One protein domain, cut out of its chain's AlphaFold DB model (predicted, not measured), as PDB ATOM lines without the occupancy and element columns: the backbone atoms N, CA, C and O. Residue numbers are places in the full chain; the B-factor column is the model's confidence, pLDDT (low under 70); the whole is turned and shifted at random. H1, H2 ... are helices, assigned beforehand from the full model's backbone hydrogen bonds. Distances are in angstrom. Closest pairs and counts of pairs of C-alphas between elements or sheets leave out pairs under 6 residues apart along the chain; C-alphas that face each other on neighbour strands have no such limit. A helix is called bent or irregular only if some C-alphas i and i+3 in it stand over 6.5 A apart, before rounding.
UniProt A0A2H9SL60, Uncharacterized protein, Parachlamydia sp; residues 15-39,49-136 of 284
ATOM      1  N   ALA A  15     -15.368   5.496  35.321       62.00
ATOM      2  CA  ALA A  15     -15.941   6.436  36.285       62.00
ATOM      3  C   ALA A  15     -16.427   7.728  35.610       62.00
ATOM      4  O   ALA A  15     -17.485   8.255  35.964       62.00
ATOM      5  N   ALA A  16     -15.714   8.204  34.586       64.00
ATOM      6  CA  ALA A  16     -16.174   9.321  33.760       64.00
ATOM      7  C   ALA A  16     -17.462   8.959  32.997       64.00
ATOM      8  O   ALA A  16     -18.391   9.763  32.923       64.00
ATOM      9  N   HIS A  17     -17.554   7.721  32.496       68.75
ATOM     10  CA  HIS A  17     -18.740   7.211  31.804       68.75
ATOM     11  C   HIS A  17     -19.967   7.105  32.723       68.75
ATOM     12  O   HIS A  17     -21.062   7.521  32.348       68.75
ATOM     13  N   GLN A  18     -19.769   6.585  33.939       71.56
ATOM     14  CA  GLN A  18     -20.780   6.514  34.996       71.56
ATOM     15  C   GLN A  18     -21.295   7.912  35.373       71.56
ATOM     16  O   GLN A  18     -22.500   8.146  35.444       71.56
ATOM     17  N   THR A  19     -20.373   8.855  35.590       75.62
ATOM     18  CA  THR A  19     -20.692  10.232  35.990       75.62
ATOM     19  C   THR A  19     -21.502  10.946  34.911       75.62
ATOM     20  O   THR A  19     -22.535  11.542  35.205       75.62
ATOM     21  N   GLU A  20     -21.088  10.830  33.649       75.19
ATOM     22  CA  GLU A  20     -21.819  11.397  32.514       75.19
ATOM     23  C   GLU A  20     -23.228  10.801  32.386       75.19
ATOM     24  O   GLU A  20     -24.203  11.520  32.170       75.19
ATOM     25  N   LEU A  21     -23.364   9.486  32.568       77.12
ATOM     26  CA  LEU A  21     -24.656   8.809  32.519       77.12
ATOM     27  C   LEU A  21     -25.599   9.278  33.638       77.12
ATOM     28  O   LEU A  21     -26.765   9.579  33.375       77.12
ATOM     29  N   ASN A  22     -25.092   9.390  34.864       79.31
ATOM     30  CA  ASN A  22     -25.839   9.913  36.005       79.31
ATOM     31  C   ASN A  22     -26.288  11.364  35.776       79.31
ATOM     32  O   ASN A  22     -27.466  11.668  35.954       79.31
ATOM     33  N   ASN A  23     -25.391  12.230  35.290       79.50
ATOM     34  CA  ASN A  23     -25.701  13.629  34.980       79.50
ATOM     35  C   ASN A  23     -26.817  13.753  33.934       79.50
ATOM     36  O   ASN A  23     -27.686  14.618  34.037       79.50
ATOM     37  N   ARG A  24     -26.823  12.873  32.929       78.94
ATOM     38  CA  ARG A  24     -27.861  12.834  31.890       78.94
ATOM     39  C   ARG A  24     -29.215  12.398  32.440       78.94
ATOM     40  O   ARG A  24     -30.233  12.987  32.075       78.94
ATOM     41  N   ILE A  25     -29.231  11.416  33.340       80.31
ATOM     42  CA  ILE A  25     -30.445  10.988  34.049       80.31
ATOM     43  C   ILE A  25     -30.963  12.114  34.942       80.31
ATOM     44  O   ILE A  25     -32.153  12.425  34.906       80.31
ATOM     45  N   GLU A  26     -30.084  12.780  35.689       82.31
ATOM     46  CA  GLU A  26     -30.457  13.911  36.532       82.31
ATOM     47  C   GLU A  26     -31.008  15.072  35.693       82.31
ATOM     48  O   GLU A  26     -32.055  15.632  36.019       82.31
ATOM     49  N   ALA A  27     -30.358  15.399  34.573       76.81
ATOM     50  CA  ALA A  27     -30.815  16.425  33.646       76.81
ATOM     51  C   ALA A  27     -32.194  16.083  33.071       76.81
ATOM     52  O   ALA A  27     -33.090  16.926  33.108       76.81
ATOM     53  N   ALA A  28     -32.401  14.849  32.602       76.06
ATOM     54  CA  ALA A  28     -33.697  14.379  32.118       76.06
ATOM     55  C   ALA A  28     -34.772  14.465  33.217       76.06
ATOM     56  O   ALA A  28     -35.851  15.014  33.000       76.06
ATOM     57  N   HIS A  29     -34.461  14.026  34.435       80.25
ATOM     58  CA  HIS A  29     -35.390  14.085  35.558       80.25
ATOM     59  C   HIS A  29     -35.710  15.529  35.979       80.25
ATOM     60  O   HIS A  29     -36.856  15.865  36.289       80.25
ATOM     61  N   LYS A  30     -34.723  16.430  35.925       77.56
ATOM     62  CA  LYS A  30     -34.917  17.868  36.135       77.56
ATOM     63  C   LYS A  30     -35.807  18.472  35.054       77.56
ATOM     64  O   LYS A  30     -36.642  19.302  35.390       77.56
ATOM     65  N   GLN A  31     -35.683  18.042  33.798       69.56
ATOM     66  CA  GLN A  31     -36.582  18.455  32.714       69.56
ATOM     67  C   GLN A  31     -38.011  17.952  32.933       69.56
ATOM     68  O   GLN A  31     -38.945  18.693  32.650       69.56
ATOM     69  N   ILE A  32     -38.219  16.766  33.519       69.00
ATOM     70  CA  ILE A  32     -39.562  16.322  33.936       69.00
ATOM     71  C   ILE A  32     -40.128  17.242  35.017       69.00
ATOM     72  O   ILE A  32     -41.252  17.731  34.898       69.00
ATOM     73  N   LYS A  33     -39.328  17.561  36.040       70.75
ATOM     74  CA  LYS A  33     -39.729  18.486  37.111       70.75
ATOM     75  C   LYS A  33     -39.963  19.917  36.604       70.75
ATOM     76  O   LYS A  33     -40.888  20.576  37.068       70.75
ATOM     77  N   ALA A  34     -39.167  20.383  35.643       61.78
ATOM     78  CA  ALA A  34     -39.269  21.712  35.039       61.78
ATOM     79  C   ALA A  34     -40.376  21.803  33.974       61.78
ATOM     80  O   ALA A  34     -41.031  22.829  33.857       61.78
ATOM     81  N   GLY A  35     -40.654  20.732  33.232       52.97
ATOM     82  CA  GLY A  35     -41.806  20.629  32.332       52.97
ATOM     83  C   GLY A  35     -43.131  20.568  33.089       52.97
ATOM     84  O   GLY A  35     -44.139  21.066  32.595       52.97
ATOM     85  N   LYS A  36     -43.110  20.079  34.337       47.34
ATOM     86  CA  LYS A  36     -44.191  20.288  35.313       47.34
ATOM     87  C   LYS A  36     -44.384  21.769  35.683       47.34
ATOM     88  O   LYS A  36     -45.476  22.133  36.100       47.34
ATOM     89  N   LEU A  37     -43.360  22.617  35.506       35.00
ATOM     90  CA  LEU A  37     -43.436  24.073  35.690       35.00
ATOM     91  C   LEU A  37     -43.949  24.822  34.446       35.00
ATOM     92  O   LEU A  37     -44.540  25.885  34.596       35.00
ATOM     93  N   VAL A  38     -43.774  24.289  33.229       34.94
ATOM     94  CA  VAL A  38     -44.272  24.935  31.992       34.94
ATOM     95  C   VAL A  38     -45.792  24.777  31.831       34.94
ATOM     96  O   VAL A  38     -46.415  25.580  31.148       34.94
ATOM     97  N   SER A  39     -46.433  23.833  32.534       37.53
ATOM     98  CA  SER A  39     -47.903  23.808  32.636       37.53
ATOM     99  C   SER A  39     -48.462  24.709  33.749       37.53
ATOM    100  O   SER A  39     -49.675  24.750  33.948       37.53
ATOM    101  N   THR A  49     -51.090  21.447  22.185       42.78
ATOM    102  CA  THR A  49     -51.016  20.916  20.837       42.78
ATOM    103  C   THR A  49     -50.254  19.604  20.924       42.78
ATOM    104  O   THR A  49     -49.399  19.409  21.792       42.78
ATOM    105  N   MET A  50     -50.557  18.664  20.032       42.22
ATOM    106  CA  MET A  50     -49.776  17.432  19.919       42.22
ATOM    107  C   MET A  50     -48.268  17.780  19.844       42.22
ATOM    108  O   MET A  50     -47.457  17.116  20.487       42.22
ATOM    109  N   GLY A  51     -47.933  18.912  19.194       42.78
ATOM    110  CA  GLY A  51     -46.614  19.562  19.115       42.78
ATOM    111  C   GLY A  51     -45.875  19.762  20.444       42.78
ATOM    112  O   GLY A  51     -44.678  19.477  20.523       42.78
ATOM    113  N   ASP A  52     -46.569  20.162  21.508       54.62
ATOM    114  CA  ASP A  52     -45.955  20.416  22.820       54.62
ATOM    115  C   ASP A  52     -45.585  19.110  23.536       54.62
ATOM    116  O   ASP A  52     -44.529  19.005  24.170       54.62
ATOM    117  N   LYS A  53     -46.411  18.067  23.366       56.81
ATOM    118  CA  LYS A  53     -46.110  16.712  23.855       56.81
ATOM    119  C   LYS A  53     -44.931  16.097  23.096       56.81
ATOM    120  O   LYS A  53     -44.040  15.536  23.734       56.81
ATOM    121  N   PHE A  54     -44.879  16.254  21.768       59.22
ATOM    122  CA  PHE A  54     -43.748  15.802  20.944       59.22
ATOM    123  C   PHE A  54     -42.435  16.461  21.380       59.22
ATOM    124  O   PHE A  54     -41.443  15.771  21.610       59.22
ATOM    125  N   THR A  55     -42.451  17.785  21.555       64.44
ATOM    126  CA  THR A  55     -41.272  18.577  21.933       64.44
ATOM    127  C   THR A  55     -40.750  18.199  23.319       64.44
ATOM    128  O   THR A  55     -39.545  18.219  23.566       64.44
ATOM    129  N   PHE A  56     -41.638  17.833  24.242       68.69
ATOM    130  CA  PHE A  56     -41.243  17.383  25.571       68.69
ATOM    131  C   PHE A  56     -40.602  15.987  25.551       68.69
ATOM    132  O   PHE A  56     -39.504  15.816  26.080       68.69
ATOM    133  N   MET A  57     -41.240  15.005  24.901       69.25
ATOM    134  CA  MET A  57     -40.706  13.636  24.783       69.25
ATOM    135  C   MET A  57     -39.338  13.625  24.092       69.25
ATOM    136  O   MET A  57     -38.425  12.912  24.509       69.25
ATOM    137  N   ASP A  58     -39.182  14.475  23.077       69.75
ATOM    138  CA  ASP A  58     -37.924  14.703  22.376       69.75
ATOM    139  C   ASP A  58     -36.801  15.180  23.298       69.75
ATOM    140  O   ASP A  58     -35.708  14.610  23.290       69.75
ATOM    141  N   LYS A  59     -37.084  16.163  24.156       72.81
ATOM    142  CA  LYS A  59     -36.115  16.696  25.119       72.81
ATOM    143  C   LYS A  59     -35.687  15.653  26.148       72.81
ATOM    144  O   LYS A  59     -34.500  15.575  26.456       72.81
ATOM    145  N   ILE A  60     -36.616  14.844  26.664       78.88
ATOM    146  CA  ILE A  60     -36.302  13.813  27.667       78.88
ATOM    147  C   ILE A  60     -35.452  12.695  27.061       78.88
ATOM    148  O   ILE A  60     -34.398  12.357  27.604       78.88
ATOM    149  N   LEU A  61     -35.865  12.149  25.915       78.12
ATOM    150  CA  LEU A  61     -35.121  11.083  25.246       78.12
ATOM    151  C   LEU A  61     -33.751  11.581  24.770       78.12
ATOM    152  O   LEU A  61     -32.759  10.883  24.957       78.12
ATOM    153  N   SER A  62     -33.661  12.814  24.268       77.94
ATOM    154  CA  SER A  62     -32.387  13.429  23.875       77.94
ATOM    155  C   SER A  62     -31.468  13.719  25.062       77.94
ATOM    156  O   SER A  62     -30.258  13.553  24.933       77.94
ATOM    157  N   ALA A  63     -32.000  14.076  26.237       75.50
ATOM    158  CA  ALA A  63     -31.201  14.231  27.457       75.50
ATOM    159  C   ALA A  63     -30.575  12.894  27.895       75.50
ATOM    160  O   ALA A  63     -29.386  12.826  28.207       75.50
ATOM    161  N   LEU A  64     -31.332  11.798  27.785       76.56
ATOM    162  CA  LEU A  64     -30.807  10.435  27.928       76.56
ATOM    163  C   LEU A  64     -29.940   9.996  26.728       76.56
ATOM    164  O   LEU A  64     -29.328   8.934  26.764       76.56
ATOM    165  N   GLY A  65     -29.876  10.819  25.668       73.88
ATOM    166  CA  GLY A  65     -29.397  10.546  24.299       73.88
ATOM    167  C   GLY A  65     -29.815   9.197  23.747       73.88
ATOM    168  O   GLY A  65     -29.039   8.489  23.112       73.88
ATOM    169  N   ILE A  66     -31.075   8.877  23.988       77.62
ATOM    170  CA  ILE A  66     -31.816   7.834  23.314       77.62
ATOM    171  C   ILE A  66     -32.408   8.461  22.051       77.62
ATOM    172  O   ILE A  66     -33.235   9.370  22.115       77.62
ATOM    173  N   HIS A  67     -32.002   7.966  20.887       72.38
ATOM    174  CA  HIS A  67     -32.562   8.410  19.615       72.38
ATOM    175  C   HIS A  67     -33.550   7.365  19.097       72.38
ATOM    176  O   HIS A  67     -33.135   6.270  18.737       72.38
ATOM    177  N   VAL A  68     -34.843   7.681  19.018       71.44
ATOM    178  CA  VAL A  68     -35.861   6.791  18.428       71.44
ATOM    179  C   VAL A  68     -36.387   7.352  17.113       71.44
ATOM    180  O   VAL A  68     -36.471   8.565  16.946       71.44
ATOM    181  N   MET A  69     -36.738   6.457  16.185       61.44
ATOM    182  CA  MET A  69     -37.255   6.821  14.856       61.44
ATOM    183  C   MET A  69     -38.653   7.449  14.927       61.44
ATOM    184  O   MET A  69     -38.973   8.326  14.135       61.44
ATOM    185  N   SER A  70     -39.465   7.032  15.905       67.62
ATOM    186  CA  SER A  70     -40.752   7.644  16.234       67.62
ATOM    187  C   SER A  70     -40.846   7.839  17.746       67.62
ATOM    188  O   SER A  70     -40.842   6.874  18.508       67.62
ATOM    189  N   ARG A  71     -40.888   9.103  18.182       65.69
ATOM    190  CA  ARG A  71     -40.866   9.509  19.605       65.69
ATOM    191  C   ARG A  71     -42.233   9.435  20.288       65.69
ATOM    192  O   ARG A  71     -42.326   9.623  21.496       65.69
ATOM    193  N   THR A  72     -43.271   9.130  19.516       65.12
ATOM    194  CA  THR A  72     -44.639   8.875  19.990       65.12
ATOM    195  C   THR A  72     -45.131   7.481  19.689       65.12
ATOM    196  O   THR A  72     -46.277   7.184  19.995       65.12
ATOM    197  N   ASP A  73     -44.299   6.633  19.087       73.31
ATOM    198  CA  ASP A  73     -44.580   5.208  19.046       73.31
ATOM    199  C   ASP A  73     -44.197   4.601  20.405       73.31
ATOM    200  O   ASP A  73     -43.002   4.528  20.721       73.31
ATOM    201  N   PRO A  74     -45.171   4.160  21.221       72.56
ATOM    202  CA  PRO A  74     -44.884   3.642  22.550       72.56
ATOM    203  C   PRO A  74     -43.954   2.425  22.517       72.56
ATOM    204  O   PRO A  74     -43.095   2.295  23.387       72.56
ATOM    205  N   ARG A  75     -44.058   1.587  21.475       75.62
ATOM    206  CA  ARG A  75     -43.214   0.395  21.294       75.62
ATOM    207  C   ARG A  75     -41.778   0.769  20.935       75.62
ATOM    208  O   ARG A  75     -40.829   0.211  21.484       75.62
ATOM    209  N   GLY A  76     -41.600   1.742  20.040       76.81
ATOM    210  CA  GLY A  76     -40.286   2.286  19.693       76.81
ATOM    211  C   GLY A  76     -39.558   2.869  20.906       76.81
ATOM    212  O   GLY A  76     -38.374   2.588  21.112       76.81
ATOM    213  N   VAL A  77     -40.275   3.619  21.749       79.88
ATOM    214  CA  VAL A  77     -39.732   4.180  22.995       79.88
ATOM    215  C   VAL A  77     -39.412   3.081  24.014       79.88
ATOM    216  O   VAL A  77     -38.300   3.061  24.545       79.88
ATOM    217  N   ALA A  78     -40.325   2.134  24.245       79.94
ATOM    218  CA  ALA A  78     -40.113   1.014  25.166       79.94
ATOM    219  C   ALA A  78     -38.896   0.162  24.773       79.94
ATOM    220  O   ALA A  78     -38.060  -0.177  25.616       79.94
ATOM    221  N   LYS A  79     -38.738  -0.139  23.480       81.62
ATOM    222  CA  LYS A  79     -37.586  -0.888  22.969       81.62
ATOM    223  C   LYS A  79     -36.272  -0.156  23.232       81.62
ATOM    224  O   LYS A  79     -35.328  -0.756  23.740       81.62
ATOM    225  N   ALA A  80     -36.219   1.139  22.940       79.06
ATOM    226  CA  ALA A  80     -35.004   1.925  23.119       79.06
ATOM    227  C   ALA A  80     -34.631   2.104  24.600       79.06
ATOM    228  O   ALA A  80     -33.459   2.002  24.958       79.06
ATOM    229  N   LEU A  81     -35.625   2.284  25.476       83.12
ATOM    230  CA  LEU A  81     -35.426   2.272  26.927       83.12
ATOM    231  C   LEU A  81     -34.942   0.903  27.420       83.12
ATOM    232  O   LEU A  81     -34.042   0.837  28.251       83.12
ATOM    233  N   THR A  82     -35.484  -0.193  26.884       83.62
ATOM    234  CA  THR A  82     -35.032  -1.552  27.218       83.62
ATOM    235  C   THR A  82     -33.563  -1.763  26.852       83.62
ATOM    236  O   THR A  82     -32.808  -2.307  27.657       83.62
ATOM    237  N   GLU A  83     -33.145  -1.329  25.660       80.62
ATOM    238  CA  GLU A  83     -31.750  -1.406  25.211       80.62
ATOM    239  C   GLU A  83     -30.831  -0.525  26.069       80.62
ATOM    240  O   GLU A  83     -29.767  -0.976  26.493       80.62
ATOM    241  N   PHE A  84     -31.264   0.699  26.390       83.06
ATOM    242  CA  PHE A  84     -30.536   1.611  27.271       83.06
ATOM    243  C   PHE A  84     -30.327   1.007  28.667       83.06
ATOM    244  O   PHE A  84     -29.196   0.929  29.145       83.06
ATOM    245  N   VAL A  85     -31.394   0.513  29.301       82.94
ATOM    246  CA  VAL A  85     -31.327  -0.130  30.623       82.94
ATOM    247  C   VAL A  85     -30.483  -1.401  30.573       82.94
ATOM    248  O   VAL A  85     -29.697  -1.643  31.482       82.94
ATOM    249  N   GLY A  86     -30.592  -2.202  29.511       78.81
ATOM    250  CA  GLY A  86     -29.784  -3.411  29.351       78.81
ATOM    251  C   GLY A  86     -28.288  -3.118  29.216       78.81
ATOM    252  O   GLY A  86     -27.469  -3.845  29.773       78.81
ATOM    253  N   LYS A  87     -27.928  -2.046  28.505       77.94
ATOM    254  CA  LYS A  87     -26.532  -1.677  28.242       77.94
ATOM    255  C   LYS A  87     -25.883  -0.909  29.391       77.94
ATOM    256  O   LYS A  87     -24.704  -1.111  29.662       77.94
ATOM    257  N   TYR A  88     -26.637  -0.027  30.042       78.94
ATOM    258  CA  TYR A  88     -26.097   0.940  30.996       78.94
ATOM    259  C   TYR A  88     -26.627   0.768  32.420       78.94
ATOM    260  O   TYR A  88     -26.029   1.296  33.347       78.94
ATOM    261  N   GLY A  89     -27.700   0.003  32.638       75.06
ATOM    262  CA  GLY A  89     -28.380  -0.105  33.934       75.06
ATOM    263  C   GLY A  89     -27.522  -0.638  35.083       75.06
ATOM    264  O   GLY A  89     -27.762  -0.294  36.240       75.06
ATOM    265  N   ALA A  90     -26.503  -1.452  34.799       75.81
ATOM    266  CA  ALA A  90     -25.537  -1.895  35.809       75.81
ATOM    267  C   ALA A  90     -24.640  -0.742  36.299       75.81
ATOM    268  O   ALA A  90     -24.321  -0.677  37.484       75.81
ATOM    269  N   SER A  91     -24.329   0.191  35.401       76.12
ATOM    270  CA  SER A  91     -23.483   1.369  35.595       76.12
ATOM    271  C   SER A  91     -24.291   2.607  35.998       76.12
ATOM    272  O   SER A  91     -23.979   3.716  35.589       76.12
ATOM    273  N   ILE A  92     -25.375   2.445  36.758       79.75
ATOM    274  CA  ILE A  92     -26.157   3.571  37.294       79.75
ATOM    275  C   ILE A  92     -26.228   3.413  38.805       79.75
ATOM    276  O   ILE A  92     -26.549   2.332  39.312       79.75
ATOM    277  N   ASP A  93     -25.961   4.498  39.524       77.38
ATOM    278  CA  ASP A  93     -26.028   4.499  40.982       77.38
ATOM    279  C   ASP A  93     -27.476   4.390  41.486       77.38
ATOM    280  O   ASP A  93     -28.402   4.861  40.821       77.38
ATOM    281  N   PRO A  94     -27.718   3.817  42.680       77.44
ATOM    282  CA  PRO A  94     -29.071   3.572  43.188       77.44
ATOM    283  C   PRO A  94     -29.986   4.808  43.203       77.44
ATOM    284  O   PRO A  94     -31.171   4.701  42.889       77.44
ATOM    285  N   ALA A  95     -29.439   5.989  43.509       74.38
ATOM    286  CA  ALA A  95     -30.186   7.247  43.480       74.38
ATOM    287  C   ALA A  95     -30.677   7.595  42.062       74.38
ATOM    288  O   ALA A  95     -31.852   7.904  41.871       74.38
ATOM    289  N   HIS A  96     -29.808   7.465  41.056       82.69
ATOM    290  CA  HIS A  96     -30.129   7.731  39.651       82.69
ATOM    291  C   HIS A  96     -30.997   6.619  39.038       82.69
ATOM    292  O   HIS A  96     -31.804   6.892  38.156       82.69
ATOM    293  N   LYS A  97     -30.936   5.382  39.554       81.06
ATOM    294  CA  LYS A  97     -31.885   4.312  39.192       81.06
ATOM    295  C   LYS A  97     -33.320   4.666  39.569       81.06
ATOM    296  O   LYS A  97     -34.223   4.423  38.775       81.06
ATOM    297  N   SER A  98     -33.532   5.280  40.736       81.94
ATOM    298  CA  SER A  98     -34.860   5.776  41.124       81.94
ATOM    299  C   SER A  98     -35.340   6.875  40.177       81.94
ATOM    300  O   SER A  98     -36.468   6.824  39.708       81.94
ATOM    301  N   GLN A  99     -34.467   7.826  39.833       81.06
ATOM    302  CA  GLN A  99     -34.803   8.899  38.891       81.06
ATOM    303  C   GLN A  99     -35.104   8.360  37.486       81.06
ATOM    304  O   GLN A  99     -36.015   8.839  36.818       81.06
ATOM    305  N   LEU A 100     -34.368   7.341  37.037       81.69
ATOM    306  CA  LEU A 100     -34.632   6.660  35.774       81.69
ATOM    307  C   LEU A 100     -35.976   5.921  35.803       81.69
ATOM    308  O   LEU A 100     -36.693   5.952  34.807       81.69
ATOM    309  N   ALA A 101     -36.345   5.300  36.927       82.69
ATOM    310  CA  ALA A 101     -37.666   4.699  37.095       82.69
ATOM    311  C   ALA A 101     -38.785   5.754  37.014       82.69
ATOM    312  O   ALA A 101     -39.754   5.538  36.288       82.69
ATOM    313  N   ASP A 102     -38.609   6.914  37.656       81.50
ATOM    314  CA  ASP A 102     -39.559   8.034  37.571       81.50
ATOM    315  C   ASP A 102     -39.708   8.543  36.126       81.50
ATOM    316  O   ASP A 102     -40.818   8.806  35.662       81.50
ATOM    317  N   ILE A 103     -38.595   8.637  35.381       81.69
ATOM    318  CA  ILE A 103     -38.611   8.994  33.955       81.69
ATOM    319  C   ILE A 103     -39.406   7.965  33.142       81.69
ATOM    320  O   ILE A 103     -40.238   8.342  32.320       81.69
ATOM    321  N   VAL A 104     -39.173   6.669  33.362       84.00
ATOM    322  CA  VAL A 104     -39.883   5.591  32.656       84.00
ATOM    323  C   VAL A 104     -41.389   5.650  32.927       84.00
ATOM    324  O   VAL A 104     -42.179   5.492  31.994       84.00
ATOM    325  N   ASP A 105     -41.798   5.930  34.166       81.31
ATOM    326  CA  ASP A 105     -43.210   6.064  34.534       81.31
ATOM    327  C   ASP A 105     -43.872   7.318  33.922       81.31
ATOM    328  O   ASP A 105     -44.996   7.224  33.422       81.31
ATOM    329  N   ASP A 106     -43.186   8.468  33.874       81.75
ATOM    330  CA  ASP A 106     -43.703   9.682  33.212       81.75
ATOM    331  C   ASP A 106     -43.842   9.490  31.692       81.75
ATOM    332  O   ASP A 106     -44.878   9.832  31.116       81.75
ATOM    333  N   LEU A 107     -42.845   8.874  31.042       79.00
ATOM    334  CA  LEU A 107     -42.898   8.564  29.610       79.00
ATOM    335  C   LEU A 107     -44.077   7.634  29.291       79.00
ATOM    336  O   LEU A 107     -44.825   7.908  28.353       79.00
ATOM    337  N   LYS A 108     -44.292   6.582  30.095       82.50
ATOM    338  CA  LYS A 108     -45.443   5.672  29.966       82.50
ATOM    339  C   LYS A 108     -46.767   6.434  30.021       82.50
ATOM    340  O   LYS A 108     -47.583   6.308  29.113       82.50
ATOM    341  N   ASN A 109     -46.965   7.251  31.057       79.56
ATOM    342  CA  ASN A 109     -48.216   7.983  31.271       79.56
ATOM    343  C   ASN A 109     -48.512   8.990  30.148       79.56
ATOM    344  O   ASN A 109     -49.669   9.280  29.866       79.56
ATOM    345  N   ARG A 110     -47.476   9.530  29.497       73.44
ATOM    346  CA  ARG A 110     -47.623  10.451  28.360       73.44
ATOM    347  C   ARG A 110     -47.863   9.742  27.030       73.44
ATOM    348  O   ARG A 110     -48.474  10.337  26.144       73.44
ATOM    349  N   LEU A 111     -47.362   8.515  26.889       70.69
ATOM    350  CA  LEU A 111     -47.534   7.672  25.705       70.69
ATOM    351  C   LEU A 111     -48.885   6.951  25.687       70.69
ATOM    352  O   LEU A 111     -49.398   6.674  24.609       70.69
ATOM    353  N   ILE A 112     -49.461   6.659  26.854       71.00
ATOM    354  CA  ILE A 112     -50.815   6.118  26.969       71.00
ATOM    355  C   ILE A 112     -51.807   7.274  26.845       71.00
ATOM    356  O   ILE A 112     -52.023   8.043  27.780       71.00
ATOM    357  N   THR A 113     -52.408   7.409  25.668       66.62
ATOM    358  CA  THR A 113     -53.454   8.396  25.404       66.62
ATOM    359  C   THR A 113     -54.836   7.727  25.302       66.62
ATOM    360  O   THR A 113     -54.921   6.542  24.956       66.62
ATOM    361  N   PRO A 114     -55.938   8.448  25.600       60.31
ATOM    362  CA  PRO A 114     -57.298   7.887  25.580       60.31
ATOM    363  C   PRO A 114     -57.735   7.331  24.215       60.31
ATOM    364  O   PRO A 114     -58.640   6.509  24.138       60.31
ATOM    365  N   ASP A 115     -57.097   7.781  23.135       59.66
ATOM    366  CA  ASP A 115     -57.305   7.341  21.752       59.66
ATOM    367  C   ASP A 115     -56.666   5.976  21.422       59.66
ATOM    368  O   ASP A 115     -56.991   5.366  20.398       59.66
ATOM    369  N   ILE A 116     -55.796   5.447  22.289       68.25
ATOM    370  CA  ILE A 116     -55.221   4.105  22.139       68.25
ATOM    371  C   ILE A 116     -56.219   3.060  22.646       68.25
ATOM    372  O   ILE A 116     -56.750   3.167  23.745       68.25
ATOM    373  N   LYS A 117     -56.436   1.990  21.869       73.50
ATOM    374  CA  LYS A 117     -57.300   0.868  22.276       73.50
ATOM    375  C   LYS A 117     -56.826   0.242  23.604       73.50
ATOM    376  O   LYS A 117     -55.621   0.007  23.724       73.50
ATOM    377  N   PRO A 118     -57.730  -0.151  24.523       73.44
ATOM    378  CA  PRO A 118     -57.368  -0.737  25.821       73.44
ATOM    379  C   PRO A 118     -56.392  -1.921  25.738       73.44
ATOM    380  O   PRO A 118     -55.451  -2.011  26.518       73.44
ATOM    381  N   GLU A 119     -56.549  -2.792  24.735       75.62
ATOM    382  CA  GLU A 119     -55.642  -3.927  24.495       75.62
ATOM    383  C   GLU A 119     -54.194  -3.482  24.247       75.62
ATOM    384  O   GLU A 119     -53.249  -4.078  24.764       75.62
ATOM    385  N   LYS A 120     -54.018  -2.397  23.485       71.31
ATOM    386  CA  LYS A 120     -52.701  -1.821  23.205       71.31
ATOM    387  C   LYS A 120     -52.156  -1.062  24.412       71.31
ATOM    388  O   LYS A 120     -50.951  -1.088  24.626       71.31
ATOM    389  N   GLN A 121     -53.013  -0.423  25.212       71.88
ATOM    390  CA  GLN A 121     -52.596   0.218  26.465       71.88
ATOM    391  C   GLN A 121     -52.026  -0.818  27.444       71.88
ATOM    392  O   GLN A 121     -50.921  -0.634  27.943       71.88
ATOM    393  N   ALA A 122     -52.710  -1.952  27.629       77.12
ATOM    394  CA  ALA A 122     -52.252  -3.036  28.499       77.12
ATOM    395  C   ALA A 122     -50.916  -3.657  28.037       77.12
ATOM    396  O   ALA A 122     -50.068  -4.014  28.857       77.12
ATOM    397  N   GLU A 123     -50.700  -3.775  26.722       79.25
ATOM    398  CA  GLU A 123     -49.424  -4.232  26.157       79.25
ATOM    399  C   GLU A 123     -48.284  -3.250  26.475       79.25
ATOM    400  O   GLU A 123     -47.224  -3.666  26.944       79.25
ATOM    401  N   ILE A 124     -48.529  -1.946  26.312       72.62
ATOM    402  CA  ILE A 124     -47.572  -0.880  26.647       72.62
ATOM    403  C   ILE A 124     -47.261  -0.890  28.148       72.62
ATOM    404  O   ILE A 124     -46.097  -0.859  28.542       72.62
ATOM    405  N   GLU A 125     -48.275  -0.992  29.006       79.62
ATOM    406  CA  GLU A 125     -48.080  -1.086  30.456       79.62
ATOM    407  C   GLU A 125     -47.200  -2.277  30.841       79.62
ATOM    408  O   GLU A 125     -46.305  -2.147  31.681       79.62
ATOM    409  N   LYS A 126     -47.416  -3.430  30.201       84.69
ATOM    410  CA  LYS A 126     -46.616  -4.635  30.421       84.69
ATOM    411  C   LYS A 126     -45.156  -4.432  30.013       84.69
ATOM    412  O   LYS A 126     -44.264  -4.841  30.758       84.69
ATOM    413  N   GLU A 127     -44.900  -3.801  28.868       83.06
ATOM    414  CA  GLU A 127     -43.540  -3.499  28.404       83.06
ATOM    415  C   GLU A 127     -42.813  -2.552  29.369       83.06
ATOM    416  O   GLU A 127     -41.712  -2.859  29.835       83.06
ATOM    417  N   PHE A 128     -43.451  -1.441  29.746       83.56
ATOM    418  CA  PHE A 128     -42.866  -0.457  30.661       83.56
ATOM    419  C   PHE A 128     -42.661  -1.016  32.075       83.56
ATOM    420  O   PHE A 128     -41.642  -0.730  32.710       83.56
ATOM    421  N   LYS A 129     -43.560  -1.885  32.551       85.12
ATOM    422  CA  LYS A 129     -43.377  -2.620  33.809       85.12
ATOM    423  C   LYS A 129     -42.116  -3.491  33.776       85.12
ATOM    424  O   LYS A 129     -41.334  -3.454  34.724       85.12
ATOM    425  N   GLY A 130     -41.882  -4.219  32.683       84.44
ATOM    426  CA  GLY A 130     -40.681  -5.042  32.521       84.44
ATOM    427  C   GLY A 130     -39.384  -4.224  32.501       84.44
ATOM    428  O   GLY A 130     -38.365  -4.662  33.033       84.44
ATOM    429  N   ILE A 131     -39.412  -3.013  31.936       84.38
ATOM    430  CA  ILE A 131     -38.275  -2.078  31.976       84.38
ATOM    431  C   ILE A 131     -38.020  -1.616  33.412       84.38
ATOM    432  O   ILE A 131     -36.883  -1.656  33.882       84.38
ATOM    433  N   ARG A 132     -39.078  -1.237  34.135       83.00
ATOM    434  CA  ARG A 132     -38.997  -0.786  35.530       83.00
ATOM    435  C   ARG A 132     -38.397  -1.851  36.449       83.00
ATOM    436  O   ARG A 132     -37.510  -1.539  37.238       83.00
ATOM    437  N   GLU A 133     -38.823  -3.104  36.308       83.94
ATOM    438  CA  GLU A 133     -38.288  -4.240  37.074       83.94
ATOM    439  C   GLU A 133     -36.799  -4.500  36.792       83.94
ATOM    440  O   GLU A 133     -36.074  -4.948  37.678       83.94
ATOM    441  N   LYS A 134     -36.305  -4.181  35.588       81.75
ATOM    442  CA  LYS A 134     -34.871  -4.270  35.262       81.75
ATOM    443  C   LYS A 134     -34.045  -3.138  35.874       81.75
ATOM    444  O   LYS A 134     -32.869  -3.343  36.162       81.75
ATOM    445  N   ILE A 135     -34.633  -1.956  36.064       80.88
ATOM    446  CA  ILE A 135     -33.962  -0.812  36.702       80.88
ATOM    447  C   ILE A 135     -33.902  -1.021  38.218       80.88
ATOM    448  O   ILE A 135     -32.849  -0.847  38.834       80.88
ATOM    449  N   VAL A 136     -35.032  -1.414  38.810       78.94
ATOM    450  CA  VAL A 136     -35.184  -1.666  40.245       78.94
ATOM    451  C   VAL A 136     -35.844  -3.041  40.427       78.94
ATOM    452  O   VAL A 136     -37.076  -3.133  40.396       78.94
TER     453      VAL A 136
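AT A GLANCE: This is residues 15 to 39 and 49 to 136 of the 284 residues of an uncharacterized protein of Parachlamydia sp (UniProt A0A2H9SL60). Three helices, H3, H4 and H5, run nearly along one another in a triangle, and the longest helix, H1, packs slantwise on H4 with H2 beside it, making a five-helix bundle. The turn at residues 114 to 119 sticks out. The 113 printed residues hold five named helices, H1 to H5 in chain order, and no named strand; the class is all helix. The whole is compact, with a radius of gyration of the C-alphas of 13.6 A and spans of 44 by 30 by 23 A.

IN THESE COORDINATES: Find C-alpha 15 at (-15.941, 6.436, 36.285); from there H1, residues 15 to 38, runs 34.1 A to C-alpha 38 at (-44.272, 24.935, 31.992). H2 is residues 50 to 63, 20.3 A. H3, residues 74 to 91, 25.2 A, has a kink of 40 degrees near residue 85 and is irregular, with C-alphas 87 and 90 7.6 A apart. H4, residues 94 to 111, and H5, residues 118 to 135, are each 25.8 A; H5 ends at C-alpha 135, (-33.962, -0.812, 36.702).

HOW THE PARTS SIT: Look at Asn 22 and His 96, the closest C-alphas of H1 and H4 at 6.0 A: H1 touches the hub, H4, with residues 22 to 32 alone, at a steep tilt of 43 degrees. With residues 24 to 35 alone H1 touches H2, closest at the C-alphas of Ala 28 and Ile 60, 5.2 A. H4 and H5 form a hairpin, closest at the C-alphas of Ala 101 and Arg 132, 5.9 A, as do H3 and H4, closest at those of Pro 74 and Leu 111, 5.8 A. H3 touches H5, the same way at 8 degrees, a shallow tilt, closest at the C-alphas of Thr 82 and Ile 131, 5.8 A. H5 is apart from H1 and H2. Every O i to N i+4 pair is within hydrogen-bond range in H2, H4 and H5; in H1 it is 19 of 20, in H3 12 of 14.

THE WHOLE: The C-alphas of Ala 15 and Lys 117 are the two farthest apart, 44.0 A. Residues 40 to 48 are not printed, and C-alphas 39 and 49 are 12.5 A apart across the cut. Of the links printed whole, none is long. The mean pLDDT of the printed part is 73.2, with residues 34 to 39 and 49 to 58 among those under 70.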